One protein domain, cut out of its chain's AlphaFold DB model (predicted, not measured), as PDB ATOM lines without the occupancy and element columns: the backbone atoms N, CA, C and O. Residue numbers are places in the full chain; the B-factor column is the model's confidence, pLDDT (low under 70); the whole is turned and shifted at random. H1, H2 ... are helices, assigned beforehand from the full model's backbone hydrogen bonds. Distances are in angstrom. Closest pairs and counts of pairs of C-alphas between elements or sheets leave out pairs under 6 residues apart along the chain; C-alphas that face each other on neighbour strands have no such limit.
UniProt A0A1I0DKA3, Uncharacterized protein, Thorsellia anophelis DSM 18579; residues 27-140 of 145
ATOM      1  N   MET A  27      43.549  33.632  48.836       65.25
ATOM      2  CA  MET A  27      43.728  32.638  47.756       65.25
ATOM      3  C   MET A  27      42.891  32.927  46.497       65.25
ATOM      4  O   MET A  27      43.415  32.859  45.389       65.25
ATOM      5  N   GLU A  28      41.609  33.269  46.647       69.00
ATOM      6  CA  GLU A  28      40.729  33.632  45.516       69.00
ATOM      7  C   GLU A  28      40.881  35.119  45.142       69.00
ATOM      8  O   GLU A  28      40.882  35.503  43.974       69.00
ATOM      9  N   GLY A  29      41.086  35.959  46.151       73.06
ATOM     10  CA  GLY A  29      41.150  37.413  46.089       73.06
ATOM     11  C   GLY A  29      42.335  37.940  45.296       73.06
ATOM     12  O   GLY A  29      42.182  38.941  44.611       73.06
ATOM     13  N   THR A  30      43.483  37.254  45.283       82.94
ATOM     14  CA  THR A  30      44.639  37.710  44.489       82.94
ATOM     15  C   THR A  30      44.343  37.703  42.985       82.94
ATOM     16  O   THR A  30      44.598  38.692  42.300       82.94
ATOM     17  N   GLN A  31      43.764  36.619  42.457       85.69
ATOM     18  CA  GLN A  31      43.418  36.541  41.030       85.69
ATOM     19  C   GLN A  31      42.310  37.531  40.668       85.69
ATOM     20  O   GLN A  31      42.363  38.164  39.614       85.69
ATOM     21  N   ILE A  32      41.348  37.717  41.572       87.81
ATOM     22  CA  ILE A  32      40.268  38.692  41.412       87.81
ATOM     23  C   ILE A  32      40.821  40.117  41.396       87.81
ATOM     24  O   ILE A  32      40.457  40.882  40.510       87.81
ATOM     25  N   ILE A  33      41.744  40.466  42.299       90.38
ATOM     26  CA  ILE A  33      42.419  41.771  42.308       90.38
ATOM     27  C   ILE A  33      43.130  42.001  40.979       90.38
ATOM     28  O   ILE A  33      42.955  43.059  40.378       90.38
ATOM     29  N   ILE A  34      43.914  41.031  40.501       90.44
ATOM     30  CA  ILE A  34      44.665  41.167  39.247       90.44
ATOM     31  C   ILE A  34      43.711  41.365  38.063       90.44
ATOM     32  O   ILE A  34      43.897  42.306  37.289       90.44
ATOM     33  N   GLY A  35      42.690  40.511  37.935       91.75
ATOM     34  CA  GLY A  35      41.705  40.586  36.854       91.75
ATOM     35  C   GLY A  35      40.915  41.893  36.879       91.75
ATOM     36  O   GLY A  35      40.886  42.614  35.883       91.75
ATOM     37  N   ALA A  36      40.368  42.256  38.042       92.56
ATOM     38  CA  ALA A  36      39.619  43.494  38.224       92.56
ATOM     39  C   ALA A  36      40.481  44.728  37.952       92.56
ATOM     40  O   ALA A  36      40.041  45.649  37.273       92.56
ATOM     41  N   SER A  37      41.734  44.739  38.417       94.19
ATOM     42  CA  SER A  37      42.659  45.840  38.140       94.19
ATOM     43  C   SER A  37      42.822  46.041  36.634       94.19
ATOM     44  O   SER A  37      42.656  47.150  36.132       94.19
ATOM     45  N   GLN A  38      43.103  44.968  35.892       94.75
ATOM     46  CA  GLN A  38      43.268  45.034  34.438       94.75
ATOM     47  C   GLN A  38      41.998  45.528  33.734       94.75
ATOM     48  O   GLN A  38      42.078  46.418  32.885       94.75
ATOM     49  N   GLU A  39      40.838  44.988  34.102       94.69
ATOM     50  CA  GLU A  39      39.552  45.339  33.499       94.69
ATOM     51  C   GLU A  39      39.154  46.794  33.775       94.69
ATOM     52  O   GLU A  39      38.762  47.518  32.856       94.69
ATOM     53  N   VAL A  40      39.314  47.258  35.016       96.38
ATOM     54  CA  VAL A  40      38.968  48.626  35.416       96.38
ATOM     55  C   VAL A  40      39.902  49.637  34.752       96.38
ATOM     56  O   VAL A  40      39.423  50.640  34.224       96.38
ATOM     57  N   PHE A  41      41.214  49.375  34.695       96.50
ATOM     58  CA  PHE A  41      42.135  50.234  33.940       96.50
ATOM     59  C   PHE A  41      41.798  50.257  32.444       96.50
ATOM     60  O   PHE A  41      41.783  51.332  31.848       96.50
ATOM     61  N   SER A  42      41.503  49.103  31.838       95.56
ATOM     62  CA  SER A  42      41.113  49.018  30.423       95.56
ATOM     63  C   SER A  42      39.848  49.835  30.133       95.56
ATOM     64  O   SER A  42      39.818  50.651  29.208       95.56
ATOM     65  N   SER A  43      38.830  49.684  30.981       96.31
ATOM     66  CA  SER A  43      37.560  50.405  30.885       96.31
ATOM     67  C   SER A  43      37.748  51.912  31.054       96.31
ATOM     68  O   SER A  43      37.299  52.691  30.212       96.31
ATOM     69  N   LYS A  44      38.490  52.334  32.085       96.06
ATOM     70  CA  LYS A  44      38.829  53.743  32.314       96.06
ATOM     71  C   LYS A  44      39.573  54.346  31.121       96.06
ATOM     72  O   LYS A  44      39.204  55.420  30.654       96.06
ATOM     73  N   ASN A  45      40.581  53.647  30.595       94.69
ATOM     74  CA  ASN A  45      41.365  54.101  29.441       94.69
ATOM     75  C   ASN A  45      40.536  54.163  28.149       94.69
ATOM     76  O   ASN A  45      40.850  54.946  27.257       94.69
ATOM     77  N   SER A  46      39.464  53.375  28.068       95.62
ATOM     78  CA  SER A  46      38.490  53.405  26.971       95.62
ATOM     79  C   SER A  46      37.406  54.478  27.155       95.62
ATOM     80  O   SER A  46      36.504  54.590  26.330       95.62
ATOM     81  N   GLY A  47      37.478  55.277  28.226       96.25
ATOM     82  CA  GLY A  47      36.541  56.367  28.503       96.25
ATOM     83  C   GLY A  47      35.241  55.942  29.191       96.25
ATOM     84  O   GLY A  47      34.319  56.754  29.285       96.25
ATOM     85  N   VAL A  48      35.149  54.704  29.691       97.19
ATOM     86  CA  VAL A  48      33.995  54.252  30.483       97.19
ATOM     87  C   VAL A  48      33.920  55.069  31.772       97.19
ATOM     88  O   VAL A  48      34.931  55.316  32.436       97.19
ATOM     89  N   LYS A  49      32.716  55.506  32.147       97.56
ATOM     90  CA  LYS A  49      32.505  56.296  33.366       97.56
ATOM     91  C   LYS A  49      32.525  55.411  34.608       97.56
ATOM     92  O   LYS A  49      32.046  54.281  34.587       97.56
ATOM     93  N   LYS A  50      33.013  55.965  35.719       97.25
ATOM     94  CA  LYS A  50      33.079  55.278  37.015       97.25
ATOM     95  C   LYS A  50      31.720  54.716  37.433       97.25
ATOM     96  O   LYS A  50      31.615  53.569  37.855       97.25
ATOM     97  N   GLU A  51      30.674  55.525  37.292       97.25
ATOM     98  CA  GLU A  51      29.310  55.192  37.704       97.25
ATOM     99  C   GLU A  51      28.741  54.021  36.894       97.25
ATOM    100  O   GLU A  51      27.931  53.249  37.404       97.25
ATOM    101  N   GLU A  52      29.176  53.869  35.641       95.56
ATOM    102  CA  GLU A  52      28.755  52.773  34.774       95.56
ATOM    103  C   GLU A  52      29.345  51.440  35.236       95.56
ATOM    104  O   GLU A  52      28.598  50.475  35.392       95.56
ATOM    105  N   LEU A  53      30.644  51.403  35.551       94.44
ATOM    106  CA  LEU A  53      31.283  50.208  36.112       94.44
ATOM    107  C   LEU A  53      30.691  49.830  37.469       94.44
ATOM    108  O   LEU A  53      30.371  48.665  37.695       94.44
ATOM    109  N   LEU A  54      30.477  50.805  38.359       95.25
ATOM    110  CA  LEU A  54      29.842  50.546  39.654       95.25
ATOM    111  C   LEU A  54      28.435  49.959  39.480       95.25
ATOM    112  O   LEU A  54      28.081  48.991  40.150       95.25
ATOM    113  N   LYS A  55      27.652  50.482  38.528       94.19
ATOM    114  CA  LYS A  55      26.331  49.934  38.201       94.19
ATOM    115  C   LYS A  55      26.415  48.510  37.640       94.19
ATOM    116  O   LYS A  55      25.558  47.692  37.961       94.19
ATOM    117  N   GLN A  56      27.401  48.202  36.797       91.19
ATOM    118  CA  GLN A  56      27.602  46.846  36.271       91.19
ATOM    119  C   GLN A  56      27.960  45.857  37.388       91.19
ATOM    120  O   GLN A  56      27.369  44.780  37.448       91.19
ATOM    121  N   LEU A  57      28.842  46.250  38.315       89.00
ATOM    122  CA  LEU A  57      29.215  45.445  39.482       89.00
ATOM    123  C   LEU A  57      28.010  45.118  40.367       89.00
ATOM    124  O   LEU A  57      27.800  43.955  40.702       89.00
ATOM    125  N   SER A  58      27.179  46.114  40.697       86.38
ATOM    126  CA  SER A  58      25.980  45.902  41.523       86.38
ATOM    127  C   SER A  58      24.952  44.960  40.887       86.38
ATOM    128  O   SER A  58      24.131  44.391  41.596       86.38
ATOM    129  N   ASN A  59      24.988  44.795  39.563       87.94
ATOM    130  CA  ASN A  59      24.064  43.933  38.826       87.94
ATOM    131  C   ASN A  59      24.648  42.550  38.505       87.94
ATOM    132  O   ASN A  59      23.994  41.793  37.792       87.94
ATOM    133  N   ASN A  60      25.855  42.216  38.978       84.12
ATOM    134  CA  ASN A  60      26.497  40.929  38.718       84.12
ATOM    135  C   ASN A  60      26.355  39.983  39.930       84.12
ATOM    136  O   ASN A  60      27.146  40.082  40.872       84.12
ATOM    137  N   PRO A  61      25.420  39.012  39.908       78.25
ATOM    138  CA  PRO A  61      25.191  38.109  41.037       78.25
ATOM    139  C   PRO A  61      26.388  37.191  41.315       78.25
ATOM    140  O   PRO A  61      26.588  36.753  42.439       78.25
ATOM    141  N   GLN A  62      27.213  36.906  40.302       76.81
ATOM    142  CA  GLN A  62      28.400  36.059  40.465       76.81
ATOM    143  C   GLN A  62      29.528  36.781  41.210       76.81
ATOM    144  O   GLN A  62      30.432  36.137  41.737       76.81
ATOM    145  N   ALA A  63      29.474  38.115  41.264       78.25
ATOM    146  CA  ALA A  63      30.461  38.946  41.935       78.25
ATOM    147  C   ALA A  63      30.035  39.360  43.351       78.25
ATOM    148  O   ALA A  63      30.810  40.053  44.001       78.25
ATOM    149  N   GLU A  64      28.855  38.948  43.840       83.69
ATOM    150  CA  GLU A  64      28.232  39.463  45.074       83.69
ATOM    151  C   GLU A  64      29.188  39.470  46.277       83.69
ATOM    152  O   GLU A  64      29.383  40.509  46.907       83.69
ATOM    153  N   LYS A  65      29.886  38.350  46.512       83.69
ATOM    154  CA  LYS A  65      30.903  38.195  47.572       83.69
ATOM    155  C   LYS A  65      32.053  39.211  47.473       83.69
ATOM    156  O   LYS A  65      32.653  39.563  48.480       83.69
ATOM    157  N   TYR A  66      32.381  39.669  46.268       85.62
ATOM    158  CA  TYR A  66      33.523  40.539  45.979       85.62
ATOM    159  C   TYR A  66      33.131  41.992  45.712       85.62
ATOM    160  O   TYR A  66      34.018  42.821  45.514       85.62
ATOM    161  N   ILE A  67      31.836  42.330  45.715       88.25
ATOM    162  CA  ILE A  67      31.359  43.693  45.437       88.25
ATOM    163  C   ILE A  67      32.088  44.753  46.280       88.25
ATOM    164  O   ILE A  67      32.492  45.758  45.687       88.25
ATOM    165  N   PRO A  68      32.321  44.573  47.599       87.44
ATOM    166  CA  PRO A  68      33.055  45.561  48.392       87.44
ATOM    167  C   PRO A  68      34.473  45.815  47.857       87.44
ATOM    168  O   PRO A  68      34.825  46.953  47.547       87.44
ATOM    169  N   LEU A  69      35.245  44.747  47.628       87.62
ATOM    170  CA  LEU A  69      36.603  44.813  47.083       87.62
ATOM    171  C   LEU A  69      36.648  45.458  45.696       87.62
ATOM    172  O   LEU A  69      37.470  46.333  45.436       87.62
ATOM    173  N   LEU A  70      35.757  45.029  44.801       91.31
ATOM    174  CA  LEU A  70      35.687  45.537  43.431       91.31
ATOM    175  C   LEU A  70      35.285  47.018  43.408       91.31
ATOM    176  O   LEU A  70      35.812  47.790  42.608       91.31
ATOM    177  N   THR A  71      34.403  47.429  44.319       92.81
ATOM    178  CA  THR A  71      34.011  48.832  44.491       92.81
ATOM    179  C   THR A  71      35.194  49.685  44.940       92.81
ATOM    180  O   THR A  71      35.410  50.764  44.388       92.81
ATOM    181  N   GLU A  72      35.990  49.210  45.901       91.69
ATOM    182  CA  GLU A  72      37.219  49.888  46.330       91.69
ATOM    183  C   GLU A  72      38.218  50.006  45.175       91.69
ATOM    184  O   GLU A  72      38.690  51.107  44.899       91.69
ATOM    185  N   ILE A  73      38.434  48.928  44.412       93.94
ATOM    186  CA  ILE A  73      39.313  48.935  43.234       93.94
ATOM    187  C   ILE A  73      38.870  49.973  42.195       93.94
ATOM    188  O   ILE A  73      39.686  50.760  41.709       93.94
ATOM    189  N   VAL A  74      37.574  50.030  41.873       96.00
ATOM    190  CA  VAL A  74      37.029  51.048  40.961       96.00
ATOM    191  C   VAL A  74      37.236  52.453  41.522       96.00
ATOM    192  O   VAL A  74      37.662  53.354  40.799       96.00
ATOM    193  N   ASN A  75      36.953  52.663  42.806       95.06
ATOM    194  CA  ASN A  75      37.108  53.967  43.440       95.06
ATOM    195  C   ASN A  75      38.556  54.462  43.399       95.06
ATOM    196  O   ASN A  75      38.778  55.611  43.017       95.06
ATOM    197  N   GLU A  76      39.509  53.606  43.751       94.94
ATOM    198  CA  GLU A  76      40.938  53.911  43.762       94.94
ATOM    199  C   GLU A  76      41.468  54.164  42.347       94.94
ATOM    200  O   GLU A  76      42.044  55.218  42.080       94.94
ATOM    201  N   ILE A  77      41.214  53.261  41.392       95.94
ATOM    202  CA  ILE A  77      41.732  53.403  40.023       95.94
ATOM    203  C   ILE A  77      41.203  54.672  39.348       95.94
ATOM    204  O   ILE A  77      41.947  55.332  38.620       95.94
ATOM    205  N   TYR A  78      39.954  55.069  39.595       95.06
ATOM    206  CA  TYR A  78      39.416  56.315  39.037       95.06
ATOM    207  C   TYR A  78      39.969  57.586  39.694       95.06
ATOM    208  O   TYR A  78      39.835  58.653  39.101       95.06
ATOM    209  N   GLN A  79      40.616  57.491  40.859       91.88
ATOM    210  CA  GLN A  79      41.357  58.606  41.465       91.88
ATOM    211  C   GLN A  79      42.792  58.726  40.939       91.88
ATOM    212  O   GLN A  79      43.406  59.778  41.082       91.88
ATOM    213  N   LEU A  80      43.343  57.659  40.356       88.50
ATOM    214  CA  LEU A  80      44.701  57.672  39.823       88.50
ATOM    215  C   LEU A  80      44.806  58.482  38.528       88.50
ATOM    216  O   LEU A  80      43.882  58.508  37.718       88.50
ATOM    217  N   ASP A  81      45.986  59.025  38.256       84.75
ATOM    218  CA  ASP A  81      46.397  59.315  36.882       84.75
ATOM    219  C   ASP A  81      46.737  58.004  36.141       84.75
ATOM    220  O   ASP A  81      46.450  56.899  36.610       84.75
ATOM    221  N   ALA A  82      47.335  58.089  34.951       86.75
ATOM    222  CA  ALA A  82      47.821  56.902  34.252       86.75
ATOM    223  C   ALA A  82      48.821  56.128  35.136       86.75
ATOM    224  O   ALA A  82      49.852  56.678  35.528       86.75
ATOM    225  N   LEU A  83      48.527  54.858  35.420       92.19
ATOM    226  CA  LEU A  83      49.373  53.950  36.195       92.19
ATOM    227  C   LEU A  83      49.352  52.561  35.547       92.19
ATOM    228  O   LEU A  83      48.317  52.118  35.048       92.19
ATOM    229  N   ASN A  84      50.481  51.860  35.571       92.38
ATOM    230  CA  ASN A  84      50.563  50.471  35.144       92.38
ATOM    231  C   ASN A  84      49.657  49.573  36.020       92.38
ATOM    232  O   ASN A  84      49.877  49.493  37.235       92.38
ATOM    233  N   PRO A  85      48.707  48.817  35.430       93.31
ATOM    234  CA  PRO A  85      47.796  47.956  36.186       93.31
ATOM    235  C   PRO A  85      48.499  46.931  37.081       93.31
ATOM    236  O   PRO A  85      47.984  46.586  38.141       93.31
ATOM    237  N   LYS A  86      49.688  46.456  36.684       93.94
ATOM    238  CA  LYS A  86      50.458  45.479  37.470       93.94
ATOM    239  C   LYS A  86      50.978  46.062  38.782       93.94
ATOM    240  O   LYS A  86      51.026  45.347  39.775       93.94
ATOM    241  N   ILE A  87      51.349  47.342  38.791       95.88
ATOM    242  CA  ILE A  87      51.847  48.036  39.989       95.88
ATOM    243  C   ILE A  87      50.711  48.220  40.986       95.88
ATOM    244  O   ILE A  87      50.863  47.890  42.158       95.88
ATOM    245  N   TYR A  88      49.553  48.676  40.506       95.88
ATOM    246  CA  TYR A  88      48.362  48.778  41.342       95.88
ATOM    247  C   TYR A  88      47.944  47.414  41.907       95.88
ATOM    248  O   TYR A  88      47.719  47.298  43.108       95.88
ATOM    249  N   ALA A  89      47.904  46.370  41.069       94.50
ATOM    250  CA  ALA A  89      47.548  45.027  41.516       94.50
ATOM    251  C   ALA A  89      48.509  44.513  42.600       94.50
ATOM    252  O   ALA A  89      48.051  43.997  43.610       94.50
ATOM    253  N   ALA A  90      49.822  44.716  42.441       94.06
ATOM    254  CA  ALA A  90      50.819  44.326  43.441       94.06
ATOM    255  C   ALA A  90      50.619  45.041  44.785       94.06
ATOM    256  O   ALA A  90      50.611  44.396  45.831       94.06
ATOM    257  N   TYR A  91      50.393  46.359  44.751       94.50
ATOM    258  CA  TYR A  91      50.033  47.139  45.936       94.50
ATOM    259  C   TYR A  91      48.769  46.602  46.605       94.50
ATOM    260  O   TYR A  91      48.749  46.387  47.813       94.50
ATOM    261  N   ARG A  92      47.710  46.367  45.824       92.62
ATOM    262  CA  ARG A  92      46.415  45.981  46.378       92.62
ATOM    263  C   ARG A  92      46.426  44.552  46.921       92.62
ATOM    264  O   ARG A  92      45.779  44.288  47.930       92.62
ATOM    265  N   THR A  93      47.189  43.651  46.304       91.31
ATOM    266  CA  THR A  93      47.443  42.305  46.833       91.31
ATOM    267  C   THR A  93      48.203  42.358  48.157       91.31
ATOM    268  O   THR A  93      47.804  41.674  49.096       91.31
ATOM    269  N   GLU A  94      49.243  43.186  48.273       90.69
ATOM    270  CA  GLU A  94      49.963  43.338  49.545       90.69
ATOM    271  C   GLU A  94      49.079  43.977  50.620       90.69
ATOM    272  O   GLU A  94      49.090  43.556  51.772       90.69
ATOM    273  N   LEU A  95      48.246  44.951  50.246       88.88
ATOM    274  CA  LEU A  95      47.297  45.568  51.166       88.88
ATOM    275  C   LEU A  95      46.290  44.541  51.686       88.88
ATOM    276  O   LEU A  95      46.084  44.435  52.889       88.88
ATOM    277  N   CYS A  96      45.747  43.717  50.795       86.56
ATOM    278  CA  CYS A  96      44.900  42.589  51.158       86.56
ATOM    279  C   CYS A  96      45.591  41.630  52.143       86.56
ATOM    280  O   CYS A  96      44.993  41.221  53.137       86.56
ATOM    281  N   PHE A  97      46.862  41.293  51.904       85.94
ATOM    282  CA  PHE A  97      47.646  40.464  52.822       85.94
ATOM    283  C   PHE A  97      47.815  41.124  54.194       85.94
ATOM    284  O   PHE A  97      47.608  40.479  55.225       85.94
ATOM    285  N   ALA A  98      48.155  42.410  54.216       84.88
ATOM    286  CA  ALA A  98      48.342  43.167  55.442       84.88
ATOM    287  C   ALA A  98      47.036  43.292  56.247       84.88
ATOM    288  O   ALA A  98      47.047  43.072  57.455       84.88
ATOM    289  N   GLU A  99      45.909  43.573  55.588       82.00
ATOM    290  CA  GLU A  99      44.578  43.648  56.209       82.00
ATOM    291  C   GLU A  99      44.191  42.330  56.886       82.00
ATOM    292  O   GLU A  99      43.686  42.350  58.004       82.00
ATOM    293  N   GLN A 100      44.482  41.183  56.263       79.75
ATOM    294  CA  GLN A 100      44.223  39.878  56.880       79.75
ATOM    295  C   GLN A 100      45.157  39.567  58.052       79.75
ATOM    296  O   GLN A 100      44.759  38.939  59.027       79.75
ATOM    297  N   LYS A 101      46.434  39.935  57.939       80.25
ATOM    298  CA  LYS A 101      47.450  39.545  58.922       80.25
ATOM    299  C   LYS A 101      47.441  40.434  60.166       80.25
ATOM    300  O   LYS A 101      47.795  39.966  61.244       80.25
ATOM    301  N   TYR A 102      47.058  41.698  60.009       78.06
ATOM    302  CA  TYR A 102      47.156  42.734  61.035       78.06
ATOM    303  C   TYR A 102      45.796  43.402  61.306       78.06
ATOM    304  O   TYR A 102      45.772  44.592  61.597       78.06
ATOM    305  N   GLU A 103      44.684  42.656  61.195       67.62
ATOM    306  CA  GLU A 103      43.259  43.080  61.200       67.62
ATOM    307  C   GLU A 103      42.903  44.354  62.003       67.62
ATOM    308  O   GLU A 103      42.088  45.160  61.558       67.62
ATOM    309  N   THR A 104      43.489  44.571  63.183       57.53
ATOM    310  CA  THR A 104      43.207  45.715  64.071       57.53
ATOM    311  C   THR A 104      44.163  46.907  63.931       57.53
ATOM    312  O   THR A 104      43.862  47.998  64.423       57.53
ATOM    313  N   GLU A 105      45.307  46.732  63.272       60.81
ATOM    314  CA  GLU A 105      46.371  47.732  63.111       60.81
ATOM    315  C   GLU A 105      46.329  48.428  61.746       60.81
ATOM    316  O   GLU A 105      46.792  49.567  61.625       60.81
ATOM    317  N   VAL A 106      45.706  47.802  60.738       60.88
ATOM    318  CA  VAL A 106      45.465  48.434  59.434       60.88
ATOM    319  C   VAL A 106      44.304  49.418  59.567       60.88
ATOM    320  O   VAL A 106      43.158  49.147  59.221       60.88
ATOM    321  N   LYS A 107      44.586  50.603  60.115       58.78
ATOM    322  CA  LYS A 107      43.658  51.738  60.022       58.78
ATOM    323  C   LYS A 107      43.366  52.000  58.546       58.78
ATOM    324  O   LYS A 107      44.289  51.884  57.743       58.78
ATOM    325  N   GLN A 108      42.122  52.387  58.225       67.25
ATOM    326  CA  GLN A 108      41.694  52.789  56.876       67.25
ATOM    327  C   GLN A 108      42.838  53.485  56.134       67.25
ATOM    328  O   GLN A 108      43.228  54.603  56.487       67.25
ATOM    329  N   ILE A 109      43.412  52.786  55.154       76.25
ATOM    330  CA  ILE A 109      44.516  53.329  54.386       76.25
ATOM    331  C   ILE A 109      43.968  54.460  53.529       76.25
ATOM    332  O   ILE A 109      43.059  54.286  52.721       76.25
ATOM    333  N   ASP A 110      44.553  55.636  53.701       84.31
ATOM    334  CA  ASP A 110      44.283  56.775  52.841       84.31
ATOM    335  C   ASP A 110      45.001  56.575  51.499       84.31
ATOM    336  O   ASP A 110      46.192  56.877  51.358       84.31
ATOM    337  N   PHE A 111      44.272  56.051  50.510       89.06
ATOM    338  CA  PHE A 111      44.794  55.779  49.170       89.06
ATOM    339  C   PHE A 111      45.407  57.016  48.492       89.06
ATOM    340  O   PHE A 111      46.334  56.884  47.688       89.06
ATOM    341  N   SER A 112      44.977  58.230  48.857       89.44
ATOM    342  CA  SER A 112      45.563  59.460  48.313       89.44
ATOM    343  C   SER A 112      47.061  59.586  48.630       89.44
ATOM    344  O   SER A 112      47.815  60.160  47.846       89.44
ATOM    345  N   LYS A 113      47.524  58.969  49.728       90.88
ATOM    346  CA  LYS A 113      48.949  58.878  50.088       90.88
ATOM    347  C   LYS A 113      49.686  57.790  49.310       90.88
ATOM    348  O   LYS A 113      50.886  57.924  49.079       90.88
ATOM    349  N   ALA A 114      48.989  56.726  48.907       92.56
ATOM    350  CA  ALA A 114      49.554  55.641  48.109       92.56
ATOM    351  C   ALA A 114      49.811  56.088  46.665       92.56
ATOM    352  O   ALA A 114      50.894  55.863  46.131       92.56
ATOM    353  N   SER A 115      48.834  56.762  46.052       92.81
ATOM    354  CA  SER A 115      48.835  57.143  44.633       92.81
ATOM    355  C   SER A 115      50.165  57.728  44.107       92.81
ATOM    356  O   SER A 115      50.734  57.141  43.178       92.81
ATOM    357  N   PRO A 116      50.736  58.808  44.685       94.00
ATOM    358  CA  PRO A 116      51.984  59.382  44.175       94.00
ATOM    359  C   PRO A 116      53.188  58.442  44.345       94.00
ATOM    360  O   PRO A 116      54.108  58.458  43.527       94.00
ATOM    361  N   LEU A 117      53.186  57.594  45.378       95.38
ATOM    362  CA  LEU A 117      54.246  56.613  45.613       95.38
ATOM    363  C   LEU A 117      54.177  55.470  44.598       95.38
ATOM    364  O   LEU A 117      55.205  55.065  44.062       95.38
ATOM    365  N   LEU A 118      52.969  54.998  44.281       95.81
ATOM    366  CA  LEU A 118      52.753  53.986  43.248       95.81
ATOM    367  C   LEU A 118      53.203  54.487  41.877       95.81
ATOM    368  O   LEU A 118      53.829  53.741  41.127       95.81
ATOM    369  N   LYS A 119      52.954  55.764  41.571       95.19
ATOM    370  CA  LYS A 119      53.447  56.377  40.337       95.19
ATOM    371  C   LYS A 119      54.975  56.400  40.280       95.19
ATOM    372  O   LYS A 119      55.549  56.068  39.248       95.19
ATOM    373  N   ALA A 120      55.640  56.736  41.385       95.25
ATOM    374  CA  ALA A 120      57.101  56.717  41.458       95.25
ATOM    375  C   ALA A 120      57.685  55.306  41.242       95.25
ATOM    376  O   ALA A 120      58.732  55.169  40.609       95.25
ATOM    377  N   CYS A 121      56.982  54.258  41.689       97.00
ATOM    378  CA  CYS A 121      57.412  52.871  41.504       97.00
ATOM    379  C   CYS A 121      57.490  52.421  40.037       97.00
ATOM    380  O   CYS A 121      58.192  51.455  39.754       97.00
ATOM    381  N   GLU A 122      56.842  53.105  39.086       94.81
ATOM    382  CA  GLU A 122      56.970  52.781  37.652       94.81
ATOM    383  C   GLU A 122      58.406  52.875  37.135       94.81
ATOM    384  O   GLU A 122      58.750  52.195  36.172       94.81
ATOM    385  N   SER A 123      59.231  53.712  37.768       95.94
ATOM    386  CA  SER A 123      60.634  53.915  37.393       95.94
ATOM    387  C   SER A 123      61.616  53.114  38.257       95.94
ATOM    388  O   SER A 123      62.825  53.271  38.099       95.94
ATOM    389  N   ASP A 124      61.128  52.284  39.185       96.94
ATOM    390  CA  ASP A 124      61.984  51.466  40.046       96.94
ATOM    391  C   ASP A 124      62.595  50.280  39.276       96.94
ATOM    392  O   ASP A 124      62.028  49.771  38.309       96.94
ATOM    393  N   SER A 125      63.752  49.799  39.734       95.62
ATOM    394  CA  SER A 125      64.391  48.571  39.241       95.62
ATOM    395  C   SER A 125      63.536  47.309  39.434       95.62
ATOM    396  O   SER A 125      63.649  46.358  38.660       95.62
ATOM    397  N   ASN A 126      62.669  47.302  40.449       95.94
ATOM    398  CA  ASN A 126      61.678  46.271  40.708       95.94
ATOM    399  C   ASN A 126      60.326  46.919  41.078       95.94
ATOM    400  O   ASN A 126      59.972  47.005  42.260       95.94
ATOM    401  N   PRO A 127      59.545  47.359  40.072       94.94
ATOM    402  CA  PRO A 127      58.309  48.120  40.278       94.94
ATOM    403  C   PRO A 127      57.276  47.409  41.152       94.94
ATOM    404  O   PRO A 127      56.599  48.043  41.958       94.94
ATOM    405  N   THR A 128      57.174  46.085  41.017       93.94
ATOM    406  CA  THR A 128      56.249  45.250  41.793       93.94
ATOM    407  C   THR A 128      56.617  45.262  43.273       93.94
ATOM    408  O   THR A 128      55.764  45.547  44.109       93.94
ATOM    409  N   VAL A 129      57.889  45.013  43.605       94.56
ATOM    410  CA  VAL A 129      58.353  45.034  45.002       94.56
ATOM    411  C   VAL A 129      58.256  46.443  45.586       94.56
ATOM    412  O   VAL A 129      57.847  46.598  46.734       94.56
ATOM    413  N   CYS A 130      58.562  47.480  44.799       96.69
ATOM    414  CA  CYS A 130      58.350  48.867  45.215       96.69
ATOM    415  C   CYS A 130      56.883  49.121  45.598       96.69
ATOM    416  O   CYS A 130      56.617  49.671  46.665       96.69
ATOM    417  N   ALA A 131      55.930  48.666  44.776       95.81
ATOM    418  CA  ALA A 131      54.500  48.848  45.017       95.81
ATOM    419  C   ALA A 131      54.016  48.159  46.300       95.81
ATOM    420  O   ALA A 131      53.250  48.747  47.060       95.81
ATOM    421  N   MET A 132      54.496  46.943  46.573       94.00
ATOM    422  CA  MET A 132      54.187  46.221  47.813       94.00
ATOM    423  C   MET A 132      54.674  47.013  49.038       94.00
ATOM    424  O   MET A 132      53.919  47.254  49.977       94.00
ATOM    425  N   LYS A 133      55.900  47.553  48.989       93.94
ATOM    426  CA  LYS A 133      56.470  48.372  50.076       93.94
ATOM    427  C   LYS A 133      55.695  49.657  50.371       93.94
ATOM    428  O   LYS A 133      55.766  50.171  51.490       93.94
ATOM    429  N   VAL A 134      54.932  50.180  49.406       94.00
ATOM    430  CA  VAL A 134      54.068  51.350  49.635       94.00
ATOM    431  C   VAL A 134      53.047  51.072  50.736       94.00
ATOM    432  O   VAL A 134      52.825  51.960  51.557       94.00
ATOM    433  N   VAL A 135      52.496  49.854  50.813       91.31
ATOM    434  CA  VAL A 135      51.536  49.452  51.856       91.31
ATOM    435  C   VAL A 135      52.126  49.673  53.240       91.31
ATOM    436  O   VAL A 135      51.544  50.390  54.052       91.31
ATOM    437  N   HIS A 136      53.315  49.136  53.493       88.31
ATOM    438  CA  HIS A 136      54.017  49.265  54.772       88.31
ATOM    439  C   HIS A 136      54.358  50.721  55.103       88.31
ATOM    440  O   HIS A 136      54.159  51.186  56.226       88.31
ATOM    441  N   LYS A 137      54.781  51.490  54.092       90.06
ATOM    442  CA  LYS A 137      55.123  52.907  54.249       90.06
ATOM    443  C   LYS A 137      53.938  53.772  54.690       90.06
ATOM    444  O   LYS A 137      54.142  54.723  55.442       90.06
ATOM    445  N   ILE A 138      52.726  53.483  54.216       88.19
ATOM    446  CA  ILE A 138      51.538  54.309  54.502       88.19
ATOM    447  C   ILE A 138      50.684  53.778  55.660       88.19
ATOM    448  O   ILE A 138      49.947  54.554  56.265       88.19
ATOM    449  N   SER A 139      50.797  52.489  55.986       82.12
ATOM    450  CA  SER A 139      50.056  51.837  57.078       82.12
ATOM    451  C   SER A 139      50.803  51.815  58.411       82.12
ATOM    452  O   SER A 139      50.192  51.556  59.440       82.12
ATOM    453  N   SER A 140      52.109  52.112  58.421       75.56
ATOM    454  CA  SER A 140      53.002  51.895  59.578       75.56
ATOM    455  C   SER A 140      53.145  50.422  59.998       75.56
ATOM    456  O   SER A 140      53.683  50.148  61.069       75.56
TER     457      SER A 140
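This is residues 27 to 140 of the 145 residues of an uncharacterized protein of Thorsellia anophelis DSM 18579 (UniProt A0A1I0DKA3). Two helical hairpins, H2 with H3 and H5 with H6, lie at opposite ends of a compact body, with H1 and H4 between them. The printed part has 114 residues with six named helices, H1 to H6, and no named strand: all helix. The radius of gyration of the C-alphas is 13.7 A; the spans are 36 by 31 by 22 A.

H1, residues 27 to 45, touches residues 70 to 78 alone of H3, residues 61 to 79, which has a kink of 72 degrees near residue 68; the closest C-alphas, of Val 40 and Val 74, are 6.4 A apart. H2, residues 50 to 58, and H3 form a hairpin, closest at C-alphas 57 and 67, 6.6 A. The hub, H4, residues 85 to 101, touches H1 (closest C-alphas 34 and 89, 5.3 A), H6, residues 127 to 139 (91 and 132, 4.6 A), and, with residues 87 to 91 alone, H5, residues 111 to 121 (87 and 118, 6.8 A). H5 and H6 form a hairpin, closest at C-alphas 121 and 127, 5.0 A. Every O i to N i+4 pair is within hydrogen-bond range in H2 and H4; H1 has 14 of 15, H3 11 of 15, H5 5 of 7, H6 7 of 9.

H1 begins at C-alpha 27 (43.728, 32.638, 47.756) and is 28.3 A long; H6 ends at C-alpha 139 (50.056, 51.837, 57.078).

The farthest C-alphas, 61 and 125, are 40.6 A apart. The printed part has no cut; residues 27 to 28 and 103 to 108 have pLDDT under 70.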